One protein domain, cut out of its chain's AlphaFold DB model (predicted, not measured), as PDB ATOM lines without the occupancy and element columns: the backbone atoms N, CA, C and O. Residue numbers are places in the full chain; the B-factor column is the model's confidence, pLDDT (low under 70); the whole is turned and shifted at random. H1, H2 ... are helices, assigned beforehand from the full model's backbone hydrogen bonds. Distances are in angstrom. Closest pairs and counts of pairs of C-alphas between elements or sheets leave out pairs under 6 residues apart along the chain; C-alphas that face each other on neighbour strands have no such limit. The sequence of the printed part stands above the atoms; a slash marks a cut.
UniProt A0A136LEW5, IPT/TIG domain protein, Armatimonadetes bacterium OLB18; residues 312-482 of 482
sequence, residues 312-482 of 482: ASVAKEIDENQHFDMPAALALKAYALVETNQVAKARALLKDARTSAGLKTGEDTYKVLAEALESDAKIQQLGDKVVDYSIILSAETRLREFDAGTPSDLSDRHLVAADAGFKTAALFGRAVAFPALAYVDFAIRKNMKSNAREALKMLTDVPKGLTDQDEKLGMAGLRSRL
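Overview. This is residues 312 to 482 of the 482 residues of the protein "IPT/TIG domain protein" of Armatimonadetes bacterium OLB18 (UniProt A0A136LEW5). A compact, rounded bundle of five helices, H2, H3, H6, H7 and H8, runs up and down, each helix running against the one before it in the chain, with the long H6 in the middle, H2 and H3 on one side of it and H7 and H8 on the other. H1 packs on H2 at one side of the bundle, H9 packs on H8 at another, H4 packs on H6 and H7 with H5 making a corner at its end, and the last two short helices, H10 and H11, touch no helix. The printed part has 171 residues with eleven named helices, H1 to H11 in chain order, and no named strand; the class is all helix. The radius of gyration of the C-alphas is 14.8 A, and the spans are 36 by 35 by 35 A.

Arrangement. H1, residues 312 to 320, touches H2, residues 327 to 339, in a helical hairpin, closest at the C-alphas of Ala 315 and Lys 333, 5.7 A apart, at a steep tilt of 35.1 degrees, only just past shallow. H2 forms a second hairpin with H3, residues 343 to 357, opposite ways at a shallow tilt of 15 degrees, with the C-alphas of Ala 334 and Ala 346 closest at 4.1 A. H4, residues 365 to 372, and H5, residues 376 to 382, touch only at the corner, where the C-alphas of Ala 372 and Lys 378 come closest, 5.1 A apart. H6, residues 385 to 403, is the hub and touches five other helices. It runs the same way as H2 at a shallow tilt of 18 degrees, closest at C-alphas Tyr 335 and Ala 395, 4.6 A apart. With residues 386 to 393 alone it touches H4, at a steep tilt of 38 degrees, the C-alphas of Thr 365 and Leu 393 being closest at 5.9 A. H6 and H7, residues 411 to 428, form a hairpin at a shallow tilt of 18 degrees, with the C-alphas of Ser 390 and Ala 417 closest at 4.5 A. H7 forms another with H8, residues 434 to 445, at a shallow tilt of 28 degrees, closest at C-alphas Ala 418 and Ala 436, 4.5 A apart. H8 and H9, residues 449 to 460, make the last hairpin, closest at C-alphas Val 440 and Ala 452, 4.8 A apart; H9 is near H7. H10, residues 468 to 472, and H11, residues 476 to 481, are close but not clearly touching, with the C-alphas of Asp 470 and Ala 476 closest at 5.9 A. Among the pairs that stay apart are H3 and H7. Every O i to N i+4 pair is within hydrogen-bond range in H1, H3, H4, H5, H6, H7, H8, H9 and H10, against 8 of 9 in H2 and 1 of 2 in H11.

Along the chain. H1 begins at C-alpha 312, (-2.184, -37.745, -24.604). From first to last C-alpha, H2 is 19.3 A long, H3 20.6 A, H6 26.5 A, H7 25.7 A, H8 16.4 A and H9 16.6 A. H6 begins at C-alpha 385, (-11.700, -13.534, -21.987), and H11 ends at C-alpha 481, (9.113, -30.968, -28.318).

Size, cuts and confidence. The C-alphas of Gly 405 and Gly 465 are the two farthest apart, 40.0 A. The printed part has no cut, no link is long, and residue 482 is the chain's last. The mean pLDDT of the printed part is 70.9; residues 312 to 326, 339 to 340, 405 to 409, 424 to 433 and 447 to 482 are under 70 in this predicted model.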
ATOM      1  N   ALA A 312      -1.834 -36.887 -25.733       61.50
ATOM      2  CA  ALA A 312      -2.184 -37.745 -24.604       61.50
ATOM      3  C   ALA A 312      -1.348 -37.413 -23.356       61.50
ATOM      4  O   ALA A 312      -1.899 -37.314 -22.261       61.50
ATOM      5  N   SER A 313      -0.044 -37.165 -23.521       62.50
ATOM      6  CA  SER A 313       0.798 -36.657 -22.428       62.50
ATOM      7  C   SER A 313       0.339 -35.284 -21.933       62.50
ATOM      8  O   SER A 313       0.316 -35.058 -20.730       62.50
ATOM      9  N   VAL A 314      -0.078 -34.396 -22.843       59.22
ATOM     10  CA  VAL A 314      -0.591 -33.059 -22.487       59.22
ATOM     11  C   VAL A 314      -1.867 -33.166 -21.651       59.22
ATOM     12  O   VAL A 314      -1.965 -32.538 -20.604       59.22
ATOM     13  N   ALA A 315      -2.824 -34.007 -22.060       59.91
ATOM     14  CA  ALA A 315      -4.045 -34.253 -21.291       59.91
ATOM     15  C   ALA A 315      -3.753 -34.777 -19.878       59.91
ATOM     16  O   ALA A 315      -4.360 -34.330 -18.909       59.91
ATOM     17  N   LYS A 316      -2.798 -35.707 -19.767       63.22
ATOM     18  CA  LYS A 316      -2.400 -36.312 -18.495       63.22
ATOM     19  C   LYS A 316      -1.749 -35.296 -17.553       63.22
ATOM     20  O   LYS A 316      -2.086 -35.261 -16.377       63.22
ATOM     21  N   GLU A 317      -0.871 -34.445 -18.074       61.38
ATOM     22  CA  GLU A 317      -0.193 -33.399 -17.298       61.38
ATOM     23  C   GLU A 317      -1.170 -32.327 -16.779       61.38
ATOM     24  O   GLU A 317      -1.001 -31.803 -15.679       61.38
ATOM     25  N   ILE A 318      -2.233 -32.034 -17.533       60.31
ATOM     26  CA  ILE A 318      -3.314 -31.136 -17.091       60.31
ATOM     27  C   ILE A 318      -4.130 -31.775 -15.968       60.31
ATOM     28  O   ILE A 318      -4.450 -31.108 -14.984       60.31
ATOM     29  N   ASP A 319      -4.444 -33.066 -16.101       59.69
ATOM     30  CA  ASP A 319      -5.212 -33.813 -15.101       59.69
ATOM     31  C   ASP A 319      -4.435 -33.996 -13.787       59.69
ATOM     32  O   ASP A 319      -5.027 -33.943 -12.708       59.69
ATOM     33  N   GLU A 320      -3.109 -34.146 -13.855       57.06
ATOM     34  CA  GLU A 320      -2.230 -34.287 -12.688       57.06
ATOM     35  C   GLU A 320      -2.031 -32.970 -11.913       57.06
ATOM     36  O   GLU A 320      -1.810 -33.004 -10.702       57.06
ATOM     37  N   ASN A 321      -2.164 -31.808 -12.565       54.31
ATOM     38  CA  ASN A 321      -1.857 -30.502 -11.966       54.31
ATOM     39  C   ASN A 321      -3.054 -29.765 -11.323       54.31
ATOM     40  O   ASN A 321      -2.883 -28.628 -10.889       54.31
ATOM     41  N   GLN A 322      -4.246 -30.368 -11.233       50.12
ATOM     42  CA  GLN A 322      -5.413 -29.882 -10.457       50.12
ATOM     43  C   GLN A 322      -5.783 -28.375 -10.571       50.12
ATOM     44  O   GLN A 322      -6.384 -27.817  -9.655       50.12
ATOM     45  N   HIS A 323      -5.510 -27.690 -11.687       47.53
ATOM     46  CA  HIS A 323      -5.992 -26.313 -11.907       47.53
ATOM     47  C   HIS A 323      -7.418 -26.336 -12.482       47.53
ATOM     48  O   HIS A 323      -7.648 -26.016 -13.649       47.53
ATOM     49  N   PHE A 324      -8.373 -26.787 -11.667       47.00
ATOM     50  CA  PHE A 324      -9.791 -26.825 -12.022       47.00
ATOM     51  C   PHE A 324     -10.419 -25.424 -11.909       47.00
ATOM     52  O   PHE A 324     -10.104 -24.676 -10.990       47.00
ATOM     53  N   ASP A 325     -11.285 -25.105 -12.878       50.84
ATOM     54  CA  ASP A 325     -12.178 -23.931 -12.994       50.84
ATOM     55  C   ASP A 325     -11.775 -22.790 -13.945       50.84
ATOM     56  O   ASP A 325     -12.515 -21.814 -14.067       50.84
ATOM     57  N   MET A 326     -10.689 -22.913 -14.718       67.44
ATOM     58  CA  MET A 326     -10.437 -21.968 -15.821       67.44
ATOM     59  C   MET A 326     -11.030 -22.464 -17.153       67.44
ATOM     60  O   MET A 326     -10.767 -23.607 -17.545       67.44
ATOM     61  N   PRO A 327     -11.784 -21.625 -17.895       74.75
ATOM     62  CA  PRO A 327     -12.361 -21.999 -19.189       74.75
ATOM     63  C   PRO A 327     -11.312 -22.502 -20.192       74.75
ATOM     64  O   PRO A 327     -11.546 -23.488 -20.896       74.75
ATOM     65  N   ALA A 328     -10.127 -21.887 -20.189       75.00
ATOM     66  CA  ALA A 328      -8.949 -22.335 -20.924       75.00
ATOM     67  C   ALA A 328      -8.579 -23.809 -20.677       75.00
ATOM     68  O   ALA A 328      -8.342 -24.545 -21.634       75.00
ATOM     69  N   ALA A 329      -8.547 -24.264 -19.420       73.44
ATOM     70  CA  ALA A 329      -8.129 -25.625 -19.077       73.44
ATOM     71  C   ALA A 329      -9.126 -26.675 -19.596       73.44
ATOM     72  O   ALA A 329      -8.729 -27.690 -20.171       73.44
ATOM     73  N   LEU A 330     -10.427 -26.391 -19.468       79.81
ATOM     74  CA  LEU A 330     -11.502 -27.246 -19.986       79.81
ATOM     75  C   LEU A 330     -11.442 -27.368 -21.515       79.81
ATOM     76  O   LEU A 330     -11.541 -28.471 -22.056       79.81
ATOM     77  N   ALA A 331     -11.227 -26.250 -22.215       82.31
ATOM     78  CA  ALA A 331     -11.096 -26.233 -23.669       82.31
ATOM     79  C   ALA A 331      -9.840 -26.974 -24.157       82.31
ATOM     80  O   ALA A 331      -9.886 -27.702 -25.150       82.31
ATOM     81  N   LEU A 332      -8.727 -26.846 -23.434       79.88
ATOM     82  CA  LEU A 332      -7.468 -27.508 -23.770       79.88
ATOM     83  C   LEU A 332      -7.559 -29.030 -23.577       79.88
ATOM     84  O   LEU A 332      -7.134 -29.799 -24.443       79.88
ATOM     85  N   LYS A 333      -8.221 -29.472 -22.501       79.81
ATOM     86  CA  LYS A 333      -8.560 -30.883 -22.282       79.81
ATOM     87  C   LYS A 333      -9.494 -31.417 -23.369       79.81
ATOM     88  O   LYS A 333      -9.268 -32.511 -23.883       79.81
ATOM     89  N   ALA A 334     -10.505 -30.642 -23.771       83.50
ATOM     90  CA  ALA A 334     -11.393 -31.017 -24.868       83.50
ATOM     91  C   ALA A 334     -10.620 -31.229 -26.183       83.50
ATOM     92  O   ALA A 334     -10.827 -32.248 -26.838       83.50
ATOM     93  N   TYR A 335      -9.686 -30.335 -26.531       81.94
ATOM     94  CA  TYR A 335      -8.834 -30.484 -27.720       81.94
ATOM     95  C   TYR A 335      -8.045 -31.804 -27.695       81.94
ATOM     96  O   TYR A 335      -8.055 -32.557 -28.668       81.94
ATOM     97  N   ALA A 336      -7.404 -32.126 -26.569       77.00
ATOM     98  CA  ALA A 336      -6.615 -33.350 -26.436       77.00
ATOM     99  C   ALA A 336      -7.475 -34.632 -26.457       77.00
ATOM    100  O   ALA A 336      -7.057 -35.666 -26.984       77.00
ATOM    101  N   LEU A 337      -8.704 -34.578 -25.935       77.25
ATOM    102  CA  LEU A 337      -9.633 -35.710 -25.986       77.25
ATOM    103  C   LEU A 337     -10.129 -36.016 -27.406       77.25
ATOM    104  O   LEU A 337     -10.369 -37.182 -27.714       77.25
ATOM    105  N   VAL A 338     -10.220 -35.015 -28.290       78.00
ATOM    106  CA  VAL A 338     -10.522 -35.251 -29.716       78.00
ATOM    107  C   VAL A 338      -9.416 -36.081 -30.380       78.00
ATOM    108  O   VAL A 338      -9.708 -36.983 -31.159       78.00
ATOM    109  N   GLU A 339      -8.148 -35.855 -30.025       68.69
ATOM    110  CA  GLU A 339      -7.005 -36.625 -30.549       68.69
ATOM    111  C   GLU A 339      -6.962 -38.074 -30.053       68.69
ATOM    112  O   GLU A 339      -6.440 -38.956 -30.734       68.69
ATOM    113  N   THR A 340      -7.533 -38.328 -28.874       68.88
ATOM    114  CA  THR A 340      -7.638 -39.670 -28.279       68.88
ATOM    115  C   THR A 340      -8.981 -40.347 -28.568       68.88
ATOM    116  O   THR A 340      -9.301 -41.352 -27.940       68.88
ATOM    117  N   ASN A 341      -9.758 -39.822 -29.527       70.81
ATOM    118  CA  ASN A 341     -11.059 -40.348 -29.961       70.81
ATOM    119  C   ASN A 341     -12.168 -40.333 -28.883       70.81
ATOM    120  O   ASN A 341     -13.217 -40.947 -29.045       70.81
ATOM    121  N   GLN A 342     -11.997 -39.582 -27.792       79.06
ATOM    122  CA  GLN A 342     -12.987 -39.448 -26.714       79.06
ATOM    123  C   GLN A 342     -13.934 -38.262 -26.960       79.06
ATOM    124  O   GLN A 342     -14.088 -37.356 -26.135       79.06
ATOM    125  N   VAL A 343     -14.591 -38.261 -28.120       80.25
ATOM    126  CA  VAL A 343     -15.323 -37.102 -28.664       80.25
ATOM    127  C   VAL A 343     -16.543 -36.707 -27.828       80.25
ATOM    128  O   VAL A 343     -16.821 -35.520 -27.659       80.25
ATOM    129  N   ALA A 344     -17.256 -37.679 -27.251       81.06
ATOM    130  CA  ALA A 344     -18.400 -37.404 -26.378       81.06
ATOM    131  C   ALA A 344     -17.986 -36.607 -25.127       81.06
ATOM    132  O   ALA A 344     -18.630 -35.616 -24.775       81.06
ATOM    133  N   LYS A 345     -16.859 -36.984 -24.509       82.62
ATOM    134  CA  LYS A 345     -16.285 -36.265 -23.364       82.62
ATOM    135  C   LYS A 345     -15.755 -34.894 -23.779       82.62
ATOM    136  O   LYS A 345     -15.994 -33.916 -23.077       82.62
ATOM    137  N   ALA A 346     -15.101 -34.801 -24.940       82.81
ATOM    138  CA  ALA A 346     -14.630 -33.529 -25.484       82.81
ATOM    139  C   ALA A 346     -15.780 -32.527 -25.691       82.81
ATOM    140  O   ALA A 346     -15.670 -31.373 -25.286       82.81
ATOM    141  N   ARG A 347     -16.909 -32.970 -26.259       87.69
ATOM    142  CA  ARG A 347     -18.107 -32.135 -26.464       87.69
ATOM    143  C   ARG A 347     -18.705 -31.629 -25.152       87.69
ATOM    144  O   ARG A 347     -19.089 -30.464 -25.082       87.69
ATOM    145  N   ALA A 348     -18.774 -32.483 -24.129       86.94
ATOM    146  CA  ALA A 348     -19.265 -32.096 -22.809       86.94
ATOM    147  C   ALA A 348     -18.373 -31.011 -22.182       86.94
ATOM    148  O   ALA A 348     -18.856 -29.926 -21.870       86.94
ATOM    149  N   LEU A 349     -17.057 -31.244 -22.136       86.62
ATOM    150  CA  LEU A 349     -16.104 -30.279 -21.581       86.62
ATOM    151  C   LEU A 349     -16.083 -28.953 -22.342       86.62
ATOM    152  O   LEU A 349     -15.917 -27.897 -21.739       86.62
ATOM    153  N   LEU A 350     -16.268 -28.982 -23.662       88.50
ATOM    154  CA  LEU A 350     -16.309 -27.768 -24.472       88.50
ATOM    155  C   LEU A 350     -17.567 -26.933 -24.187       88.50
ATOM    156  O   LEU A 350     -17.509 -25.704 -24.177       88.50
ATOM    157  N   LYS A 351     -18.701 -27.588 -23.916       88.19
ATOM    158  CA  LYS A 351     -19.933 -26.917 -23.482       88.19
ATOM    159  C   LYS A 351     -19.745 -26.240 -22.123       88.19
ATOM    160  O   LYS A 351     -20.170 -25.093 -21.950       88.19
ATOM    161  N   ASP A 352     -19.073 -26.917 -21.200       86.69
ATOM    162  CA  ASP A 352     -18.754 -26.374 -19.880       86.69
ATOM    163  C   ASP A 352     -17.770 -25.201 -20.006       86.69
ATOM    164  O   ASP A 352     -18.027 -24.127 -19.467       86.69
ATOM    165  N   ALA A 353     -16.728 -25.334 -20.837       87.00
ATOM    166  CA  ALA A 353     -15.763 -24.270 -21.121       87.00
ATOM    167  C   ALA A 353     -16.434 -22.995 -21.654       87.00
ATOM    168  O   ALA A 353     -16.155 -21.897 -21.175       87.00
ATOM    169  N   ARG A 354     -17.364 -23.125 -22.612       88.75
ATOM    170  CA  ARG A 354     -18.124 -21.982 -23.146       88.75
ATOM    171  C   ARG A 354     -18.944 -21.283 -22.068       88.75
ATOM    172  O   ARG A 354     -18.983 -20.055 -22.022       88.75
ATOM    173  N   THR A 355     -19.595 -22.074 -21.221       86.62
ATOM    174  CA  THR A 355     -20.458 -21.564 -20.153       86.62
ATOM    175  C   THR A 355     -19.624 -20.814 -19.115       86.62
ATOM    176  O   THR A 355     -19.951 -19.678 -18.777       86.62
ATOM    177  N   SER A 356     -18.493 -21.385 -18.696       84.38
ATOM    178  CA  SER A 356     -17.564 -20.764 -17.747       84.38
ATOM    179  C   SER A 356     -16.878 -19.512 -18.306       84.38
ATOM    180  O   SER A 356     -16.606 -18.580 -17.556       84.38
ATOM    181  N   ALA A 357     -16.638 -19.444 -19.622       84.00
ATOM    182  CA  ALA A 357     -16.082 -18.252 -20.273       84.00
ATOM    183  C   ALA A 357     -17.109 -17.110 -20.442       84.00
ATOM    184  O   ALA A 357     -16.742 -15.975 -20.754       84.00
ATOM    185  N   GLY A 358     -18.404 -17.387 -20.237       84.31
ATOM    186  CA  GLY A 358     -19.486 -16.416 -20.402       84.31
ATOM    187  C   GLY A 358     -19.916 -16.174 -21.855       84.31
ATOM    188  O   GLY A 358     -20.483 -15.120 -22.142       84.31
ATOM    189  N   LEU A 359     -19.659 -17.125 -22.764       85.94
ATOM    190  CA  LEU A 359     -20.184 -17.107 -24.136       85.94
ATOM    191  C   LEU A 359     -21.689 -17.400 -24.131       85.94
ATOM    192  O   LEU A 359     -22.141 -18.348 -23.482       85.94
ATOM    193  N   LYS A 360     -22.479 -16.642 -24.900       83.81
ATOM    194  CA  LYS A 360     -23.922 -16.892 -24.990       83.81
ATOM    195  C   LYS A 360     -24.198 -18.192 -25.748       83.81
ATOM    196  O   LYS A 360     -23.450 -18.629 -26.632       83.81
ATOM    197  N   THR A 361     -25.316 -18.829 -25.413       78.25
ATOM    198  CA  THR A 361     -25.790 -20.022 -26.120       78.25
ATOM    199  C   THR A 361     -26.081 -19.674 -27.586       78.25
ATOM    200  O   THR A 361     -26.862 -18.768 -27.859       78.25
ATOM    201  N   GLY A 362     -25.442 -20.375 -28.528       74.81
ATOM    202  CA  GLY A 362     -25.596 -20.146 -29.976       74.81
ATOM    203  C   GLY A 362     -24.665 -19.091 -30.594       74.81
ATOM    204  O   GLY A 362     -24.694 -18.898 -31.805       74.81
ATOM    205  N   GLU A 363     -23.819 -18.431 -29.801       84.06
ATOM    206  CA  GLU A 363     -22.867 -17.417 -30.278       84.06
ATOM    207  C   GLU A 363     -21.629 -18.066 -30.933       84.06
ATOM    208  O   GLU A 363     -21.004 -18.946 -30.342       84.06
ATOM    209  N   ASP A 364     -21.253 -17.678 -32.160       86.50
ATOM    210  CA  ASP A 364     -20.071 -18.258 -32.829       86.50
ATOM    211  C   ASP A 364     -18.791 -17.602 -32.299       86.50
ATOM    212  O   ASP A 364     -18.539 -16.423 -32.553       86.50
ATOM    213  N   THR A 365     -17.960 -18.385 -31.607       87.50
ATOM    214  CA  THR A 365     -16.686 -17.952 -31.011       87.50
ATOM    215  C   THR A 365     -15.771 -17.294 -32.044       87.50
ATOM    216  O   THR A 365     -15.081 -16.324 -31.740       87.50
ATOM    217  N   TYR A 366     -15.810 -17.777 -33.292       87.38
ATOM    218  CA  TYR A 366     -15.054 -17.189 -34.397       87.38
ATOM    219  C   TYR A 366     -15.460 -15.743 -34.671       87.38
ATOM    220  O   TYR A 366     -14.591 -14.893 -34.835       87.38
ATOM    221  N   LYS A 367     -16.766 -15.452 -34.699       87.56
ATOM    222  CA  LYS A 367     -17.268 -14.103 -34.990       87.56
ATOM    223  C   LYS A 367     -16.905 -13.132 -33.874       87.56
ATOM    224  O   LYS A 367     -16.405 -12.054 -34.162       87.56
ATOM    225  N   VAL A 368     -17.060 -13.557 -32.618       86.31
ATOM    226  CA  VAL A 368     -16.691 -12.751 -31.442       86.31
ATOM    227  C   VAL A 368     -15.210 -12.369 -31.479       86.31
ATOM    228  O   VAL A 368     -14.860 -11.211 -31.261       86.31
ATOM    229  N   LEU A 369     -14.328 -13.324 -31.791       85.94
ATOM    230  CA  LEU A 369     -12.892 -13.060 -31.899       85.94
ATOM    231  C   LEU A 369     -12.534 -12.230 -33.133       85.94
ATOM    232  O   LEU A 369     -11.725 -11.314 -33.024       85.94
ATOM    233  N   ALA A 370     -13.136 -12.512 -34.287       86.81
ATOM    234  CA  ALA A 370     -12.900 -11.746 -35.506       86.81
ATOM    235  C   ALA A 370     -13.284 -10.268 -35.319       86.81
ATOM    236  O   ALA A 370     -12.498  -9.391 -35.664       86.81
ATOM    237  N   GLU A 371     -14.432  -9.989 -34.694       86.56
ATOM    238  CA  GLU A 371     -14.865  -8.627 -34.360       86.56
ATOM    239  C   GLU A 371     -13.936  -7.955 -33.343       86.56
ATOM    240  O   GLU A 371     -13.676  -6.753 -33.440       86.56
ATOM    241  N   ALA A 372     -13.425  -8.708 -32.365       83.31
ATOM    242  CA  ALA A 372     -12.470  -8.197 -31.388       83.31
ATOM    243  C   ALA A 372     -11.155  -7.761 -32.045       83.31
ATOM    244  O   ALA A 372     -10.598  -6.727 -31.683       83.31
ATOM    245  N   LEU A 373     -10.686  -8.517 -33.040       84.56
ATOM    246  CA  LEU A 373      -9.438  -8.264 -33.761       84.56
ATOM    247  C   LEU A 373      -9.462  -7.014 -34.652       84.56
ATOM    248  O   LEU A 373      -8.397  -6.576 -35.089       84.56
ATOM    249  N   GLU A 374     -10.634  -6.418 -34.894       85.75
ATOM    250  CA  GLU A 374     -10.779  -5.190 -35.687       85.75
ATOM    251  C   GLU A 374     -10.184  -3.950 -35.000       85.75
ATOM    252  O   GLU A 374      -9.868  -2.971 -35.675       85.75
ATOM    253  N   SER A 375     -10.049  -3.950 -33.666       81.06
ATOM    254  CA  SER A 375      -9.449  -2.822 -32.940       81.06
ATOM    255  C   SER A 375      -8.908  -3.210 -31.564       81.06
ATOM    256  O   SER A 375      -9.568  -3.923 -30.808       81.06
ATOM    257  N   ASP A 376      -7.773  -2.626 -31.178       79.38
ATOM    258  CA  ASP A 376      -7.154  -2.861 -29.865       79.38
ATOM    259  C   ASP A 376      -8.081  -2.489 -28.694       79.38
ATOM    260  O   ASP A 376      -8.056  -3.133 -27.647       79.38
ATOM    261  N   ALA A 377      -8.958  -1.496 -28.878       81.94
ATOM    262  CA  ALA A 377      -9.943  -1.095 -27.873       81.94
ATOM    263  C   ALA A 377     -10.961  -2.210 -27.566       81.94
ATOM    264  O   ALA A 377     -11.327  -2.405 -26.408       81.94
ATOM    265  N   LYS A 378     -11.394  -2.976 -28.578       81.44
ATOM    266  CA  LYS A 378     -12.290  -4.129 -28.384       81.44
ATOM    267  C   LYS A 378     -11.573  -5.284 -27.676       81.44
ATOM    268  O   LYS A 378     -12.160  -5.914 -26.797       81.44
ATOM    269  N   ILE A 379     -10.295  -5.519 -27.984       79.56
ATOM    270  CA  ILE A 379      -9.463  -6.503 -27.266       79.56
ATOM    271  C   ILE A 379      -9.311  -6.098 -25.792       79.56
ATOM    272  O   ILE A 379      -9.452  -6.937 -24.906       79.56
ATOM    273  N   GLN A 380      -9.111  -4.806 -25.513       80.00
ATOM    274  CA  GLN A 380      -9.058  -4.274 -24.148       80.00
ATOM    275  C   GLN A 380     -10.376  -4.426 -23.379       80.00
ATOM    276  O   GLN A 380     -10.344  -4.695 -22.182       80.00
ATOM    277  N   GLN A 381     -11.526  -4.304 -24.051       83.75
ATOM    278  CA  GLN A 381     -12.843  -4.513 -23.434       83.75
ATOM    279  C   GLN A 381     -13.099  -5.971 -23.045       83.75
ATOM    280  O   GLN A 381     -13.696  -6.236 -22.002       83.75
ATOM    281  N   LEU A 382     -12.668  -6.918 -23.880       79.50
ATOM    282  CA  LEU A 382     -12.793  -8.347 -23.593       79.50
ATOM    283  C   LEU A 382     -11.737  -8.833 -22.589       79.50
ATOM    284  O   LEU A 382     -11.989  -9.791 -21.855       79.50
ATOM    285  N   GLY A 383     -10.582  -8.163 -22.540       80.19
ATOM    286  CA  GLY A 383      -9.508  -8.425 -21.592       80.19
ATOM    287  C   GLY A 383      -9.067  -9.885 -21.624       80.19
ATOM    288  O   GLY A 383      -8.737 -10.440 -22.672       80.19
ATOM    289  N   ASP A 384      -9.129 -10.521 -20.461       71.50
ATOM    290  CA  ASP A 384      -8.685 -11.900 -20.250       71.50
ATOM    291  C   ASP A 384      -9.526 -12.939 -20.994       71.50
ATOM    292  O   ASP A 384      -9.024 -14.001 -21.359       71.50
ATOM    293  N   LYS A 385     -10.785 -12.611 -21.304       81.44
ATOM    294  CA  LYS A 385     -11.700 -13.534 -21.987       81.44
ATOM    295  C   LYS A 385     -11.262 -13.852 -23.410       81.44
ATOM    296  O   LYS A 385     -11.605 -14.906 -23.931       81.44
ATOM    297  N   VAL A 386     -10.500 -12.964 -24.052       80.81
ATOM    298  CA  VAL A 386     -10.004 -13.191 -25.421       80.81
ATOM    299  C   VAL A 386      -9.086 -14.412 -25.468       80.81
ATOM    300  O   VAL A 386      -9.119 -15.175 -26.433       80.81
ATOM    301  N   VAL A 387      -8.314 -14.633 -24.403       78.44
ATOM    302  CA  VAL A 387      -7.445 -15.800 -24.270       78.44
ATOM    303  C   VAL A 387      -8.284 -17.074 -24.176       78.44
ATOM    304  O   VAL A 387      -8.085 -17.990 -24.974       78.44
ATOM    305  N   ASP A 388      -9.276 -17.103 -23.286       82.44
ATOM    306  CA  ASP A 388     -10.193 -18.240 -23.150       82.44
ATOM    307  C   ASP A 388     -10.914 -18.543 -24.470       82.44
ATOM    308  O   ASP A 388     -10.941 -19.685 -24.931       82.44
ATOM    309  N   TYR A 389     -11.438 -17.511 -25.133       87.06
ATOM    310  CA  TYR A 389     -12.136 -17.648 -26.409       87.06
ATOM    311  C   TYR A 389     -11.215 -18.183 -27.509       87.06
ATOM    312  O   TYR A 389     -11.658 -18.994 -28.321       87.06
ATOM    313  N   SER A 390      -9.943 -17.772 -27.540       85.12
ATOM    314  CA  SER A 390      -8.981 -18.256 -28.539       85.12
ATOM    315  C   SER A 390      -8.726 -19.763 -28.415       85.12
ATOM    316  O   SER A 390      -8.733 -20.475 -29.418       85.12
ATOM    317  N   ILE A 391      -8.602 -20.274 -27.186       84.12
ATOM    318  CA  ILE A 391      -8.399 -21.704 -26.911       84.12
ATOM    319  C   ILE A 391      -9.679 -22.495 -27.212       84.12
ATOM    320  O   ILE A 391      -9.618 -23.551 -27.846       84.12
ATOM    321  N   ILE A 392     -10.843 -21.962 -26.818       87.88
ATOM    322  CA  ILE A 392     -12.156 -22.543 -27.139       87.88
ATOM    323  C   ILE A 392     -12.333 -22.655 -28.656       87.88
ATOM    324  O   ILE A 392     -12.722 -23.717 -29.143       87.88
ATOM    325  N   LEU A 393     -11.990 -21.614 -29.424       89.56
ATOM    326  CA  LEU A 393     -12.092 -21.636 -30.883       89.56
ATOM    327  C   LEU A 393     -11.177 -22.701 -31.506       89.56
ATOM    328  O   LEU A 393     -11.601 -23.393 -32.437       89.56
ATOM    329  N   SER A 394      -9.952 -22.883 -31.000       87.19
ATOM    330  CA  SER A 394      -9.058 -23.955 -31.461       87.19
ATOM    331  C   SER A 394      -9.651 -25.348 -31.209       87.19
ATOM    332  O   SER A 394      -9.632 -26.191 -32.107       87.19
ATOM    333  N   ALA A 395     -10.235 -25.584 -30.030       86.75
ATOM    334  CA  ALA A 395     -10.901 -26.845 -29.687       86.75
ATOM    335  C   ALA A 395     -12.167 -27.102 -30.523       86.75
ATOM    336  O   ALA A 395     -12.346 -28.199 -31.052       86.75
ATOM    337  N   GLU A 396     -13.008 -26.085 -30.723       88.12
ATOM    338  CA  GLU A 396     -14.188 -26.161 -31.594       88.12
ATOM    339  C   GLU A 396     -13.814 -26.466 -33.042       88.12
ATOM    340  O   GLU A 396     -14.459 -27.285 -33.697       88.12
ATOM    341  N   THR A 397     -12.768 -25.816 -33.550       85.50
ATOM    342  CA  THR A 397     -12.298 -26.032 -34.921       85.50
ATOM    343  C   THR A 397     -11.775 -27.453 -35.085       85.50
ATOM    344  O   THR A 397     -12.097 -28.113 -36.072       85.50
ATOM    345  N   ARG A 398     -11.064 -27.977 -34.080       83.94
ATOM    346  CA  ARG A 398     -10.568 -29.351 -34.108       83.94
ATOM    347  C   ARG A 398     -11.682 -30.393 -34.069       83.94
ATOM    348  O   ARG A 398     -11.637 -31.370 -34.812       83.94
ATOM    349  N   LEU A 399     -12.699 -30.169 -33.245       84.75
ATOM    350  CA  LEU A 399     -13.881 -31.024 -33.196       84.75
ATOM    351  C   LEU A 399     -14.627 -31.032 -34.542       84.75
ATOM    352  O   LEU A 399     -15.025 -32.091 -35.016       84.75
ATOM    353  N   ARG A 400     -14.761 -29.869 -35.195       82.44
ATOM    354  CA  ARG A 400     -15.380 -29.767 -36.528       82.44
ATOM    355  C   ARG A 400     -14.596 -30.519 -37.600       82.44
ATOM    356  O   ARG A 400     -15.207 -31.128 -38.467       82.44
ATOM    357  N   GLU A 401     -13.267 -30.494 -37.548       78.56
ATOM    358  CA  GLU A 401     -12.425 -31.289 -38.454       78.56
ATOM    359  C   GLU A 401     -12.604 -32.790 -38.247       78.56
ATOM    360  O   GLU A 401     -12.599 -33.546 -39.217       78.56
ATOM    361  N   PHE A 402     -12.749 -33.217 -36.990       79.25
ATOM    362  CA  PHE A 402     -13.043 -34.607 -36.668       79.25
ATOM    363  C   PHE A 402     -14.405 -35.015 -37.246       79.25
ATOM    364  O   PHE A 402     -14.492 -36.000 -37.977       79.25
ATOM    365  N   ASP A 403     -15.445 -34.216 -36.991       77.31
ATOM    366  CA  ASP A 403     -16.808 -34.475 -37.470       77.31
ATOM    367  C   ASP A 403     -16.909 -34.451 -39.006       77.31
ATOM    368  O   ASP A 403     -17.684 -35.203 -39.592       77.31
ATOM    369  N   ALA A 404     -16.102 -33.621 -39.675       73.19
ATOM    370  CA  ALA A 404     -16.057 -33.543 -41.132       73.19
ATOM    371  C   ALA A 404     -15.368 -34.752 -41.795       73.19
ATOM    372  O   ALA A 404     -15.455 -34.893 -43.018       73.19
ATOM    373  N   GLY A 405     -14.632 -35.588 -41.043       63.25
ATOM    374  CA  GLY A 405     -13.891 -36.761 -41.545       63.25
ATOM    375  C   GLY A 405     -12.778 -36.453 -42.563       63.25
ATOM    376  O   GLY A 405     -12.000 -37.324 -42.943       63.25
ATOM    377  N   THR A 406     -12.680 -35.201 -42.997       55.81
ATOM    378  CA  THR A 406     -11.693 -34.653 -43.914       55.81
ATOM    379  C   THR A 406     -11.232 -33.328 -43.333       55.81
ATOM    380  O   THR A 406     -12.031 -32.601 -42.734       55.81
ATOM    381  N   PRO A 407      -9.946 -32.978 -43.472       52.66
ATOM    382  CA  PRO A 407      -9.489 -31.707 -42.960       52.66
ATOM    383  C   PRO A 407     -10.193 -30.621 -43.790       52.66
ATOM    384  O   PRO A 407      -9.994 -30.521 -44.999       52.66
ATOM    385  N   SER A 408     -11.052 -29.842 -43.146       58.12
ATOM    386  CA  SER A 408     -11.902 -28.802 -43.736       58.12
ATOM    387  C   SER A 408     -11.111 -27.529 -44.080       58.12
ATOM    388  O   SER A 408      -9.969 -27.374 -43.640       58.12
ATOM    389  N   ASP A 409     -11.680 -26.614 -44.871       64.44
ATOM    390  CA  ASP A 409     -11.102 -25.287 -45.180       64.44
ATOM    391  C   ASP A 409     -11.304 -24.295 -44.014       64.44
ATOM    392  O   ASP A 409     -11.910 -23.238 -44.140       64.44
ATOM    393  N   LEU A 410     -10.892 -24.701 -42.809       73.25
ATOM    394  CA  LEU A 410     -11.051 -23.922 -41.574       73.25
ATOM    395  C   LEU A 410      -9.746 -23.223 -41.162       73.25
ATOM    396  O   LEU A 410      -9.559 -22.915 -39.984       73.25
ATOM    397  N   SER A 411      -8.845 -22.964 -42.118       71.31
ATOM    398  CA  SER A 411      -7.582 -22.251 -41.868       71.31
ATOM    399  C   SER A 411      -7.813 -20.910 -41.187       71.31
ATOM    400  O   SER A 411      -7.087 -20.562 -40.258       71.31
ATOM    401  N   ASP A 412      -8.868 -20.206 -41.591       79.75
ATOM    402  CA  ASP A 412      -9.190 -18.873 -41.093       79.75
ATOM    403  C   ASP A 412      -9.572 -18.900 -39.613       79.75
ATOM    404  O   ASP A 412      -9.238 -17.981 -38.871       79.75
ATOM    405  N   ARG A 413     -10.217 -19.979 -39.146       86.25
ATOM    406  CA  ARG A 413     -10.573 -20.131 -37.728       86.25
ATOM    407  C   ARG A 413      -9.340 -20.346 -36.857       86.25
ATOM    408  O   ARG A 413      -9.219 -19.704 -35.817       86.25
ATOM    409  N   HIS A 414      -8.411 -21.197 -37.294       81.88
ATOM    410  CA  HIS A 414      -7.149 -21.403 -36.577       81.88
ATOM    411  C   HIS A 414      -6.264 -20.157 -36.594       81.88
ATOM    412  O   HIS A 414      -5.638 -19.838 -35.585       81.88
ATOM    413  N   LEU A 415      -6.238 -19.431 -37.712       80.12
ATOM    414  CA  LEU A 415      -5.472 -18.197 -37.835       80.12
ATOM    415  C   LEU A 415      -6.027 -17.096 -36.921       80.12
ATOM    416  O   LEU A 415      -5.256 -16.449 -36.219       80.12
ATOM    417  N   VAL A 416      -7.354 -16.927 -36.876       83.38
ATOM    418  CA  VAL A 416      -8.020 -15.979 -35.967       83.38
ATOM    419  C   VAL A 416      -7.760 -16.335 -34.503       83.38
ATOM    420  O   VAL A 416      -7.457 -15.447 -33.709       83.38
ATOM    421  N   ALA A 417      -7.814 -17.621 -34.143       83.75
ATOM    422  CA  ALA A 417      -7.468 -18.067 -32.794       83.75
ATOM    423  C   ALA A 417      -6.010 -17.720 -32.434       83.75
ATOM    424  O   ALA A 417      -5.744 -17.196 -31.352       83.75
ATOM    425  N   ALA A 418      -5.067 -17.963 -33.352       79.81
ATOM    426  CA  ALA A 418      -3.656 -17.650 -33.152       79.81
ATOM    427  C   ALA A 418      -3.396 -16.138 -33.019       79.81
ATOM    428  O   ALA A 418      -2.742 -15.721 -32.064       79.81
ATOM    429  N   ASP A 419      -3.927 -15.310 -33.927       78.81
ATOM    430  CA  ASP A 419      -3.738 -13.849 -33.911       78.81
ATOM    431  C   ASP A 419      -4.321 -13.210 -32.640       78.81
ATOM    432  O   ASP A 419      -3.681 -12.365 -32.009       78.81
ATOM    433  N   ALA A 420      -5.496 -13.676 -32.197       77.50
ATOM    434  CA  ALA A 420      -6.100 -13.241 -30.939       77.50
ATOM    435  C   ALA A 420      -5.222 -13.575 -29.723       77.50
ATOM    436  O   ALA A 420      -5.012 -12.716 -28.860       77.50
ATOM    437  N   GLY A 421      -4.656 -14.785 -29.674       72.12
ATOM    438  CA  GLY A 421      -3.717 -15.189 -28.625       72.12
ATOM    439  C   GLY A 421      -2.434 -14.347 -28.610       72.12
ATOM    440  O   GLY A 421      -1.979 -13.917 -27.553       72.12
ATOM    441  N   PHE A 422      -1.866 -14.029 -29.777       72.12
ATOM    442  CA  PHE A 422      -0.648 -13.214 -29.851       72.12
ATOM    443  C   PHE A 422      -0.877 -11.748 -29.477       72.12
ATOM    444  O   PHE A 422      -0.086 -11.178 -28.722       72.12
ATOM    445  N   LYS A 423      -1.952 -11.125 -29.975       73.25
ATOM    446  CA  LYS A 423      -2.264  -9.725 -29.651       73.25
ATOM    447  C   LYS A 423      -2.572  -9.539 -28.171       73.25
ATOM    448  O   LYS A 423      -2.121  -8.570 -27.569       73.25
ATOM    449  N   THR A 424      -3.278 -10.485 -27.558       69.56
ATOM    450  CA  THR A 424      -3.538 -10.453 -26.110       69.56
ATOM    451  C   THR A 424      -2.274 -10.663 -25.292       69.56
ATOM    452  O   THR A 424      -2.056  -9.924 -24.334       69.56
ATOM    453  N   ALA A 425      -1.394 -11.582 -25.696       65.69
ATOM    454  CA  ALA A 425      -0.090 -11.740 -25.060       65.69
ATOM    455  C   ALA A 425       0.731 -10.444 -25.118       65.69
ATOM    456  O   ALA A 425       1.294 -10.024 -24.108       65.69
ATOM    457  N   ALA A 426       0.741  -9.761 -26.266       65.94
ATOM    458  CA  ALA A 426       1.432  -8.484 -26.428       65.94
ATOM    459  C   ALA A 426       0.834  -7.353 -25.569       65.94
ATOM    460  O   ALA A 426       1.582  -6.531 -25.044       65.94
ATOM    461  N   LEU A 427      -0.494  -7.311 -25.413       65.25
ATOM    462  CA  LEU A 427      -1.196  -6.256 -24.671       65.25
ATOM    463  C   LEU A 427      -1.191  -6.468 -23.150       65.25
ATOM    464  O   LEU A 427      -1.093  -5.496 -22.404       65.25
ATOM    465  N   PHE A 428      -1.295  -7.716 -22.688       64.62
ATOM    466  CA  PHE A 428      -1.500  -8.048 -21.272       64.62
ATOM    467  C   PHE A 428      -0.329  -8.794 -20.624       64.62
ATOM    468  O   PHE A 428      -0.368  -9.058 -19.425       64.62
ATOM    469  N   GLY A 429       0.714  -9.150 -21.382       57.56
ATOM    470  CA  GLY A 429       1.883  -9.853 -20.847       57.56
ATOM    471  C   GLY A 429       1.600 -11.295 -20.407       57.56
ATOM    472  O   GLY A 429       2.355 -11.845 -19.611       57.56
ATOM    473  N   ARG A 430       0.518 -11.907 -20.903       55.81
ATOM    474  CA  ARG A 430       0.114 -13.285 -20.588       55.81
ATOM    475  C   ARG A 430       0.453 -14.201 -21.753       55.81
ATOM    476  O   ARG A 430      -0.106 -14.035 -22.831       55.81
ATOM    477  N   ALA A 431       1.381 -15.138 -21.575       50.31
ATOM    478  CA  ALA A 431       1.648 -16.113 -22.626       50.31
ATOM    479  C   ALA A 431       0.526 -17.144 -22.700       50.31
ATOM    480  O   ALA A 431       0.165 -17.734 -21.684       50.31
ATOM    481  N   VAL A 432       0.029 -17.380 -23.915       60.28
ATOM    482  CA  VAL A 432      -0.697 -18.598 -24.270       60.28
ATOM    483  C   VAL A 432      -0.237 -19.028 -25.659       60.28
ATOM    484  O   VAL A 432      -0.771 -18.605 -26.683       60.28
ATOM    485  N   ALA A 433       0.785 -19.882 -25.700       64.19
ATOM    486  CA  ALA A 433       1.322 -20.429 -26.948       64.19
ATOM    487  C   ALA A 433       0.349 -21.400 -27.656       64.19
ATOM    488  O   ALA A 433       0.545 -21.740 -28.822       64.19
ATOM    489  N   PHE A 434      -0.704 -21.859 -26.974       70.19
ATOM    490  CA  PHE A 434      -1.553 -22.967 -27.416       70.19
ATOM    491  C   PHE A 434      -2.305 -22.751 -28.752       70.19
ATOM    492  O   PHE A 434      -2.185 -23.618 -29.617       70.19
ATOM    493  N   PRO A 435      -3.027 -21.638 -29.005       72.31
ATOM    494  CA  PRO A 435      -3.734 -21.439 -30.277       72.31
ATOM    495  C   PRO A 435      -2.804 -21.452 -31.498       72.31
ATOM    496  O   PRO A 435      -3.127 -22.016 -32.544       72.31
ATOM    497  N   ALA A 436      -1.603 -20.890 -31.351       71.50
ATOM    498  CA  ALA A 436      -0.585 -20.908 -32.395       71.50
ATOM    499  C   ALA A 436      -0.046 -22.324 -32.654       71.50
ATOM    500  O   ALA A 436       0.235 -22.687 -33.795       71.50
ATOM    501  N   LEU A 437       0.050 -23.148 -31.612       72.38
ATOM    502  CA  LEU A 437       0.443 -24.551 -31.725       72.38
ATOM    503  C   LEU A 437      -0.621 -25.410 -32.392       72.38
ATOM    504  O   LEU A 437      -0.285 -26.223 -33.251       72.38
ATOM    505  N   ALA A 438      -1.891 -25.183 -32.061       73.38
ATOM    506  CA  ALA A 438      -3.010 -25.809 -32.752       73.38
ATOM    507  C   ALA A 438      -2.985 -25.477 -34.256       73.38
ATOM    508  O   ALA A 438      -3.167 -26.368 -35.088       73.38
ATOM    509  N   TYR A 439      -2.655 -24.231 -34.621       76.44
ATOM    510  CA  TYR A 439      -2.486 -23.850 -36.023       76.44
ATOM    511  C   TYR A 439      -1.274 -24.512 -36.692       76.44
ATOM    512  O   TYR A 439      -1.376 -24.945 -37.838       76.44
ATOM    513  N   VAL A 440      -0.133 -24.636 -36.004       73.81
ATOM    514  CA  VAL A 440       1.042 -25.356 -36.533       73.81
ATOM    515  C   VAL A 440       0.706 -26.828 -36.782       73.81
ATOM    516  O   VAL A 440       0.997 -27.337 -37.862       73.81
ATOM    517  N   ASP A 441       0.054 -27.494 -35.830       74.00
ATOM    518  CA  ASP A 441      -0.416 -28.879 -35.952       74.00
ATOM    519  C   ASP A 441      -1.392 -29.034 -37.134       74.00
ATOM    520  O   ASP A 441      -1.219 -29.900 -37.996       74.00
ATOM    521  N   PHE A 442      -2.361 -28.125 -37.274       75.94
ATOM    522  CA  PHE A 442      -3.244 -28.053 -38.441       75.94
ATOM    523  C   PHE A 442      -2.479 -27.872 -39.764       75.94
ATOM    524  O   PHE A 442      -2.672 -28.644 -40.706       75.94
ATOM    525  N   ALA A 443      -1.582 -26.888 -39.844       71.56
ATOM    526  CA  ALA A 443      -0.815 -26.585 -41.047       71.56
ATOM    527  C   ALA A 443       0.100 -27.754 -41.441       71.56
ATOM    528  O   ALA A 443       0.236 -28.064 -42.626       71.56
ATOM    529  N   ILE A 444       0.687 -28.447 -40.461       71.62
ATOM    530  CA  ILE A 444       1.447 -29.677 -40.688       71.62
ATOM    531  C   ILE A 444       0.531 -30.759 -41.248       71.62
ATOM    532  O   ILE A 444       0.892 -31.336 -42.268       71.62
ATOM    533  N   ARG A 445      -0.650 -31.003 -40.665       70.38
ATOM    534  CA  ARG A 445      -1.620 -32.006 -41.154       70.38
ATOM    535  C   ARG A 445      -2.143 -31.715 -42.561       70.38
ATOM    536  O   ARG A 445      -2.422 -32.639 -43.318       70.38
ATOM    537  N   LYS A 446      -2.216 -30.440 -42.941       71.94
ATOM    538  CA  LYS A 446      -2.583 -29.970 -44.285       71.94
ATOM    539  C   LYS A 446      -1.419 -29.922 -45.279       71.94
ATOM    540  O   LYS A 446      -1.613 -29.492 -46.413       71.94
ATOM    541  N   ASN A 447      -0.211 -30.322 -44.874       69.56
ATOM    542  CA  ASN A 447       1.012 -30.203 -45.675       69.56
ATOM    543  C   ASN A 447       1.339 -28.744 -46.097       69.56
ATOM    544  O   ASN A 447       2.064 -28.497 -47.062       69.56
ATOM    545  N   MET A 448       0.856 -27.755 -45.339       69.19
ATOM    546  CA  MET A 448       1.077 -26.316 -45.532       69.19
ATOM    547  C   MET A 448       2.401 -25.881 -44.883       69.19
ATOM    548  O   MET A 448       2.445 -25.105 -43.926       69.19
ATOM    549  N   LYS A 449       3.524 -26.397 -45.403       69.12
ATOM    550  CA  LYS A 449       4.865 -26.248 -44.794       69.12
ATOM    551  C   LYS A 449       5.328 -24.796 -44.617       69.12
ATOM    552  O   LYS A 449       6.108 -24.527 -43.706       69.12
ATOM    553  N   SER A 450       4.903 -23.874 -45.485       68.50
ATOM    554  CA  SER A 450       5.252 -22.449 -45.363       68.50
ATOM    555  C   SER A 450       4.566 -21.817 -44.152       68.50
ATOM    556  O   SER A 450       5.235 -21.231 -43.305       68.50
ATOM    557  N   ASN A 451       3.259 -22.045 -44.017       67.44
ATOM    558  CA  ASN A 451       2.433 -21.487 -42.949       67.44
ATOM    559  C   ASN A 451       2.837 -22.039 -41.578       67.44
ATOM    560  O   ASN A 451       2.931 -21.285 -40.615       67.44
ATOM    561  N   ALA A 452       3.180 -23.331 -41.501       68.00
ATOM    562  CA  ALA A 452       3.716 -23.931 -40.281       68.00
ATOM    563  C   ALA A 452       5.041 -23.273 -39.845       68.00
ATOM    564  O   ALA A 452       5.250 -23.007 -38.664       68.00
ATOM    565  N   ARG A 453       5.938 -22.965 -40.795       68.25
ATOM    566  CA  ARG A 453       7.207 -22.270 -40.498       68.25
ATOM    567  C   ARG A 453       6.992 -20.825 -40.071       68.25
ATOM    568  O   ARG A 453       7.752 -20.327 -39.249       68.25
ATOM    569  N   GLU A 454       6.017 -20.145 -40.657       67.25
ATOM    570  CA  GLU A 454       5.685 -18.763 -40.324       67.25
ATOM    571  C   GLU A 454       5.080 -18.655 -38.920       67.25
ATOM    572  O   GLU A 454       5.577 -17.882 -38.102       67.25
ATOM    573  N   ALA A 455       4.129 -19.528 -38.585       65.19
ATOM    574  CA  ALA A 455       3.561 -19.619 -37.242       65.19
ATOM    575  C   ALA A 455       4.607 -20.012 -36.181       65.19
ATOM    576  O   ALA A 455       4.620 -19.468 -35.077       65.19
ATOM    577  N   LEU A 456       5.550 -20.899 -36.525       68.12
ATOM    578  CA  LEU A 456       6.653 -21.259 -35.632       68.12
ATOM    579  C   LEU A 456       7.601 -20.078 -35.369       68.12
ATOM    580  O   LEU A 456       8.080 -19.922 -34.249       68.12
ATOM    581  N   LYS A 457       7.850 -19.221 -36.369       67.38
ATOM    582  CA  LYS A 457       8.639 -17.992 -36.173       67.38
ATOM    583  C   LYS A 457       7.953 -17.037 -35.195       67.38
ATOM    584  O   LYS A 457       8.605 -16.565 -34.268       67.38
ATOM    585  N   MET A 458       6.640 -16.841 -35.347       61.62
ATOM    586  CA  MET A 458       5.837 -16.019 -34.430       61.62
ATOM    587  C   MET A 458       5.924 -16.531 -32.983       61.62
ATOM    588  O   MET A 458       6.086 -15.741 -32.059       61.62
ATOM    589  N   LEU A 459       5.928 -17.854 -32.785       61.69
ATOM    590  CA  LEU A 459       6.149 -18.485 -31.477       61.69
ATOM    591  C   LEU A 459       7.574 -18.301 -30.934       61.69
ATOM    592  O   LEU A 459       7.769 -18.225 -29.720       61.69
ATOM    593  N   THR A 460       8.601 -18.263 -31.785       60.53
ATOM    594  CA  THR A 460       9.995 -18.070 -31.345       60.53
ATOM    595  C   THR A 460      10.337 -16.624 -30.998       60.53
ATOM    596  O   THR A 460      11.210 -16.412 -30.158       60.53
ATOM    597  N   ASP A 461       9.625 -15.659 -31.581       54.88
ATOM    598  CA  ASP A 461       9.874 -14.224 -31.401       54.88
ATOM    599  C   ASP A 461       9.195 -13.633 -30.144       54.88
ATOM    600  O   ASP A 461       9.467 -12.488 -29.779       54.88
ATOM    601  N   VAL A 462       8.374 -14.413 -29.422       53.72
ATOM    602  CA  VAL A 462       7.772 -13.993 -28.140       53.72
ATOM    603  C   VAL A 462       8.872 -13.723 -27.090       53.72
ATOM    604  O   VAL A 462       9.698 -14.613 -26.834       53.72
ATOM    605  N   PRO A 463       8.899 -12.535 -26.444       46.72
ATOM    606  CA  PRO A 463       9.887 -12.188 -25.425       46.72
ATOM    607  C   PRO A 463       9.913 -13.201 -24.272       46.72
ATOM    608  O   PRO A 463       8.875 -13.556 -23.719       46.72
ATOM    609  N   LYS A 464      11.117 -13.607 -23.844       47.25
ATOM    610  CA  LYS A 464      11.371 -14.574 -22.751       47.25
ATOM    611  C   LYS A 464      10.781 -14.204 -21.375       47.25
ATOM    612  O   LYS A 464      10.981 -14.955 -20.440       47.25
ATOM    613  N   GLY A 465      10.135 -13.047 -21.223       40.59
ATOM    614  CA  GLY A 465       9.548 -12.587 -19.958       40.59
ATOM    615  C   GLY A 465       8.073 -12.947 -19.764       40.59
ATOM    616  O   GLY A 465       7.555 -12.731 -18.678       40.59
ATOM    617  N   LEU A 466       7.391 -13.480 -20.786       45.03
ATOM    618  CA  LEU A 466       5.993 -13.926 -20.673       45.03
ATOM    619  C   LEU A 466       5.873 -15.424 -20.302       45.03
ATOM    620  O   LEU A 466       4.771 -15.943 -20.175       45.03
ATOM    621  N   THR A 467       6.995 -16.131 -20.131       48.41
ATOM    622  CA  THR A 467       7.079 -17.605 -20.089       48.41
ATOM    623  C   THR A 467       6.720 -18.258 -18.754       48.41
ATOM    624  O   THR A 467       6.503 -19.466 -18.724       48.41
ATOM    625  N   ASP A 468       6.619 -17.504 -17.660       45.88
ATOM    626  CA  ASP A 468       6.408 -18.087 -16.325       45.88
ATOM    627  C   ASP A 468       4.990 -18.675 -16.151       45.88
ATOM    628  O   ASP A 468       4.771 -19.560 -15.324       45.88
ATOM    629  N   GLN A 469       4.007 -18.220 -16.941       44.59
ATOM    630  CA  GLN A 469       2.673 -18.838 -16.987       44.59
ATOM    631  C   GLN A 469       2.623 -20.093 -17.874       44.59
ATOM    632  O   GLN A 469       1.911 -21.032 -17.526       44.59
ATOM    633  N   ASP A 470       3.415 -20.156 -18.950       46.28
ATOM    634  CA  ASP A 470       3.565 -21.371 -19.765       46.28
ATOM    635  C   ASP A 470       4.276 -22.488 -18.972       46.28
ATOM    636  O   ASP A 470       3.942 -23.661 -19.128       46.28
ATOM    637  N   GLU A 471       5.215 -22.143 -18.078       45.31
ATOM    638  CA  GLU A 471       5.787 -23.084 -17.098       45.31
ATOM    639  C   GLU A 471       4.734 -23.580 -16.095       45.31
ATOM    640  O   GLU A 471       4.671 -24.778 -15.826       45.31
ATOM    641  N   LYS A 472       3.863 -22.693 -15.588       40.72
ATOM    642  CA  LYS A 472       2.776 -23.057 -14.654       40.72
ATOM    643  C   LYS A 472       1.681 -23.929 -15.272       40.72
ATOM    644  O   LYS A 472       1.020 -24.656 -14.542       40.72
ATOM    645  N   LEU A 473       1.489 -23.868 -16.588       43.47
ATOM    646  CA  LEU A 473       0.526 -24.696 -17.323       43.47
ATOM    647  C   LEU A 473       1.130 -26.019 -17.842       43.47
ATOM    648  O   LEU A 473       0.472 -26.712 -18.612       43.47
ATOM    649  N   GLY A 474       2.372 -26.369 -17.469       41.78
ATOM    650  CA  GLY A 474       3.052 -27.589 -17.949       41.78
ATOM    651  C   GLY A 474       3.556 -27.504 -19.400       41.78
ATOM    652  O   GLY A 474       4.041 -28.466 -19.987       41.78
ATOM    653  N   MET A 475       3.495 -26.325 -20.023       44.50
ATOM    654  CA  MET A 475       3.756 -26.146 -21.457       44.50
ATOM    655  C   MET A 475       5.227 -25.845 -21.784       44.50
ATOM    656  O   MET A 475       5.612 -25.824 -22.958       44.50
ATOM    657  N   ALA A 476       6.088 -25.695 -20.770       41.19
ATOM    658  CA  ALA A 476       7.541 -25.578 -20.936       41.19
ATOM    659  C   ALA A 476       8.155 -26.776 -21.680       41.19
ATOM    660  O   ALA A 476       9.053 -26.606 -22.512       41.19
ATOM    661  N   GLY A 477       7.626 -27.984 -21.453       39.69
ATOM    662  CA  GLY A 477       8.038 -29.176 -22.190       39.69
ATOM    663  C   GLY A 477       7.648 -29.121 -23.668       39.69
ATOM    664  O   GLY A 477       8.358 -29.671 -24.512       39.69
ATOM    665  N   LEU A 478       6.577 -28.405 -24.013       41.75
ATOM    666  CA  LEU A 478       6.000 -28.431 -25.351       41.75
ATOM    667  C   LEU A 478       6.849 -27.665 -26.367       41.75
ATOM    668  O   LEU A 478       7.128 -28.194 -27.438       41.75
ATOM    669  N   ARG A 479       7.357 -26.475 -26.004       42.81
ATOM    670  CA  ARG A 479       8.236 -25.659 -26.869       42.81
ATOM    671  C   ARG A 479       9.555 -26.356 -27.222       42.81
ATOM    672  O   ARG A 479      10.148 -26.026 -28.237       42.81
ATOM    673  N   SER A 480      10.009 -27.293 -26.387       39.22
ATOM    674  CA  SER A 480      11.179 -28.143 -26.665       39.22
ATOM    675  C   SER A 480      10.872 -29.388 -27.507       39.22
ATOM    676  O   SER A 480      11.798 -29.996 -28.042       39.22
ATOM    677  N   ARG A 481       9.596 -29.799 -27.565       39.53
ATOM    678  CA  ARG A 481       9.113 -30.968 -28.318       39.53
ATOM    679  C   ARG A 481       8.711 -30.605 -29.756       39.53
ATOM    680  O   ARG A 481       8.713 -31.496 -30.602       39.53
ATOM    681  N   LEU A 482       8.374 -29.336 -30.011       37.84
ATOM    682  CA  LEU A 482       8.325 -28.710 -31.346       37.84
ATOM    683  C   LEU A 482       9.730 -28.459 -31.886       37.84
ATOM    684  O   LEU A 482       9.904 -28.613 -33.118       37.84
TER     685      LEU A 482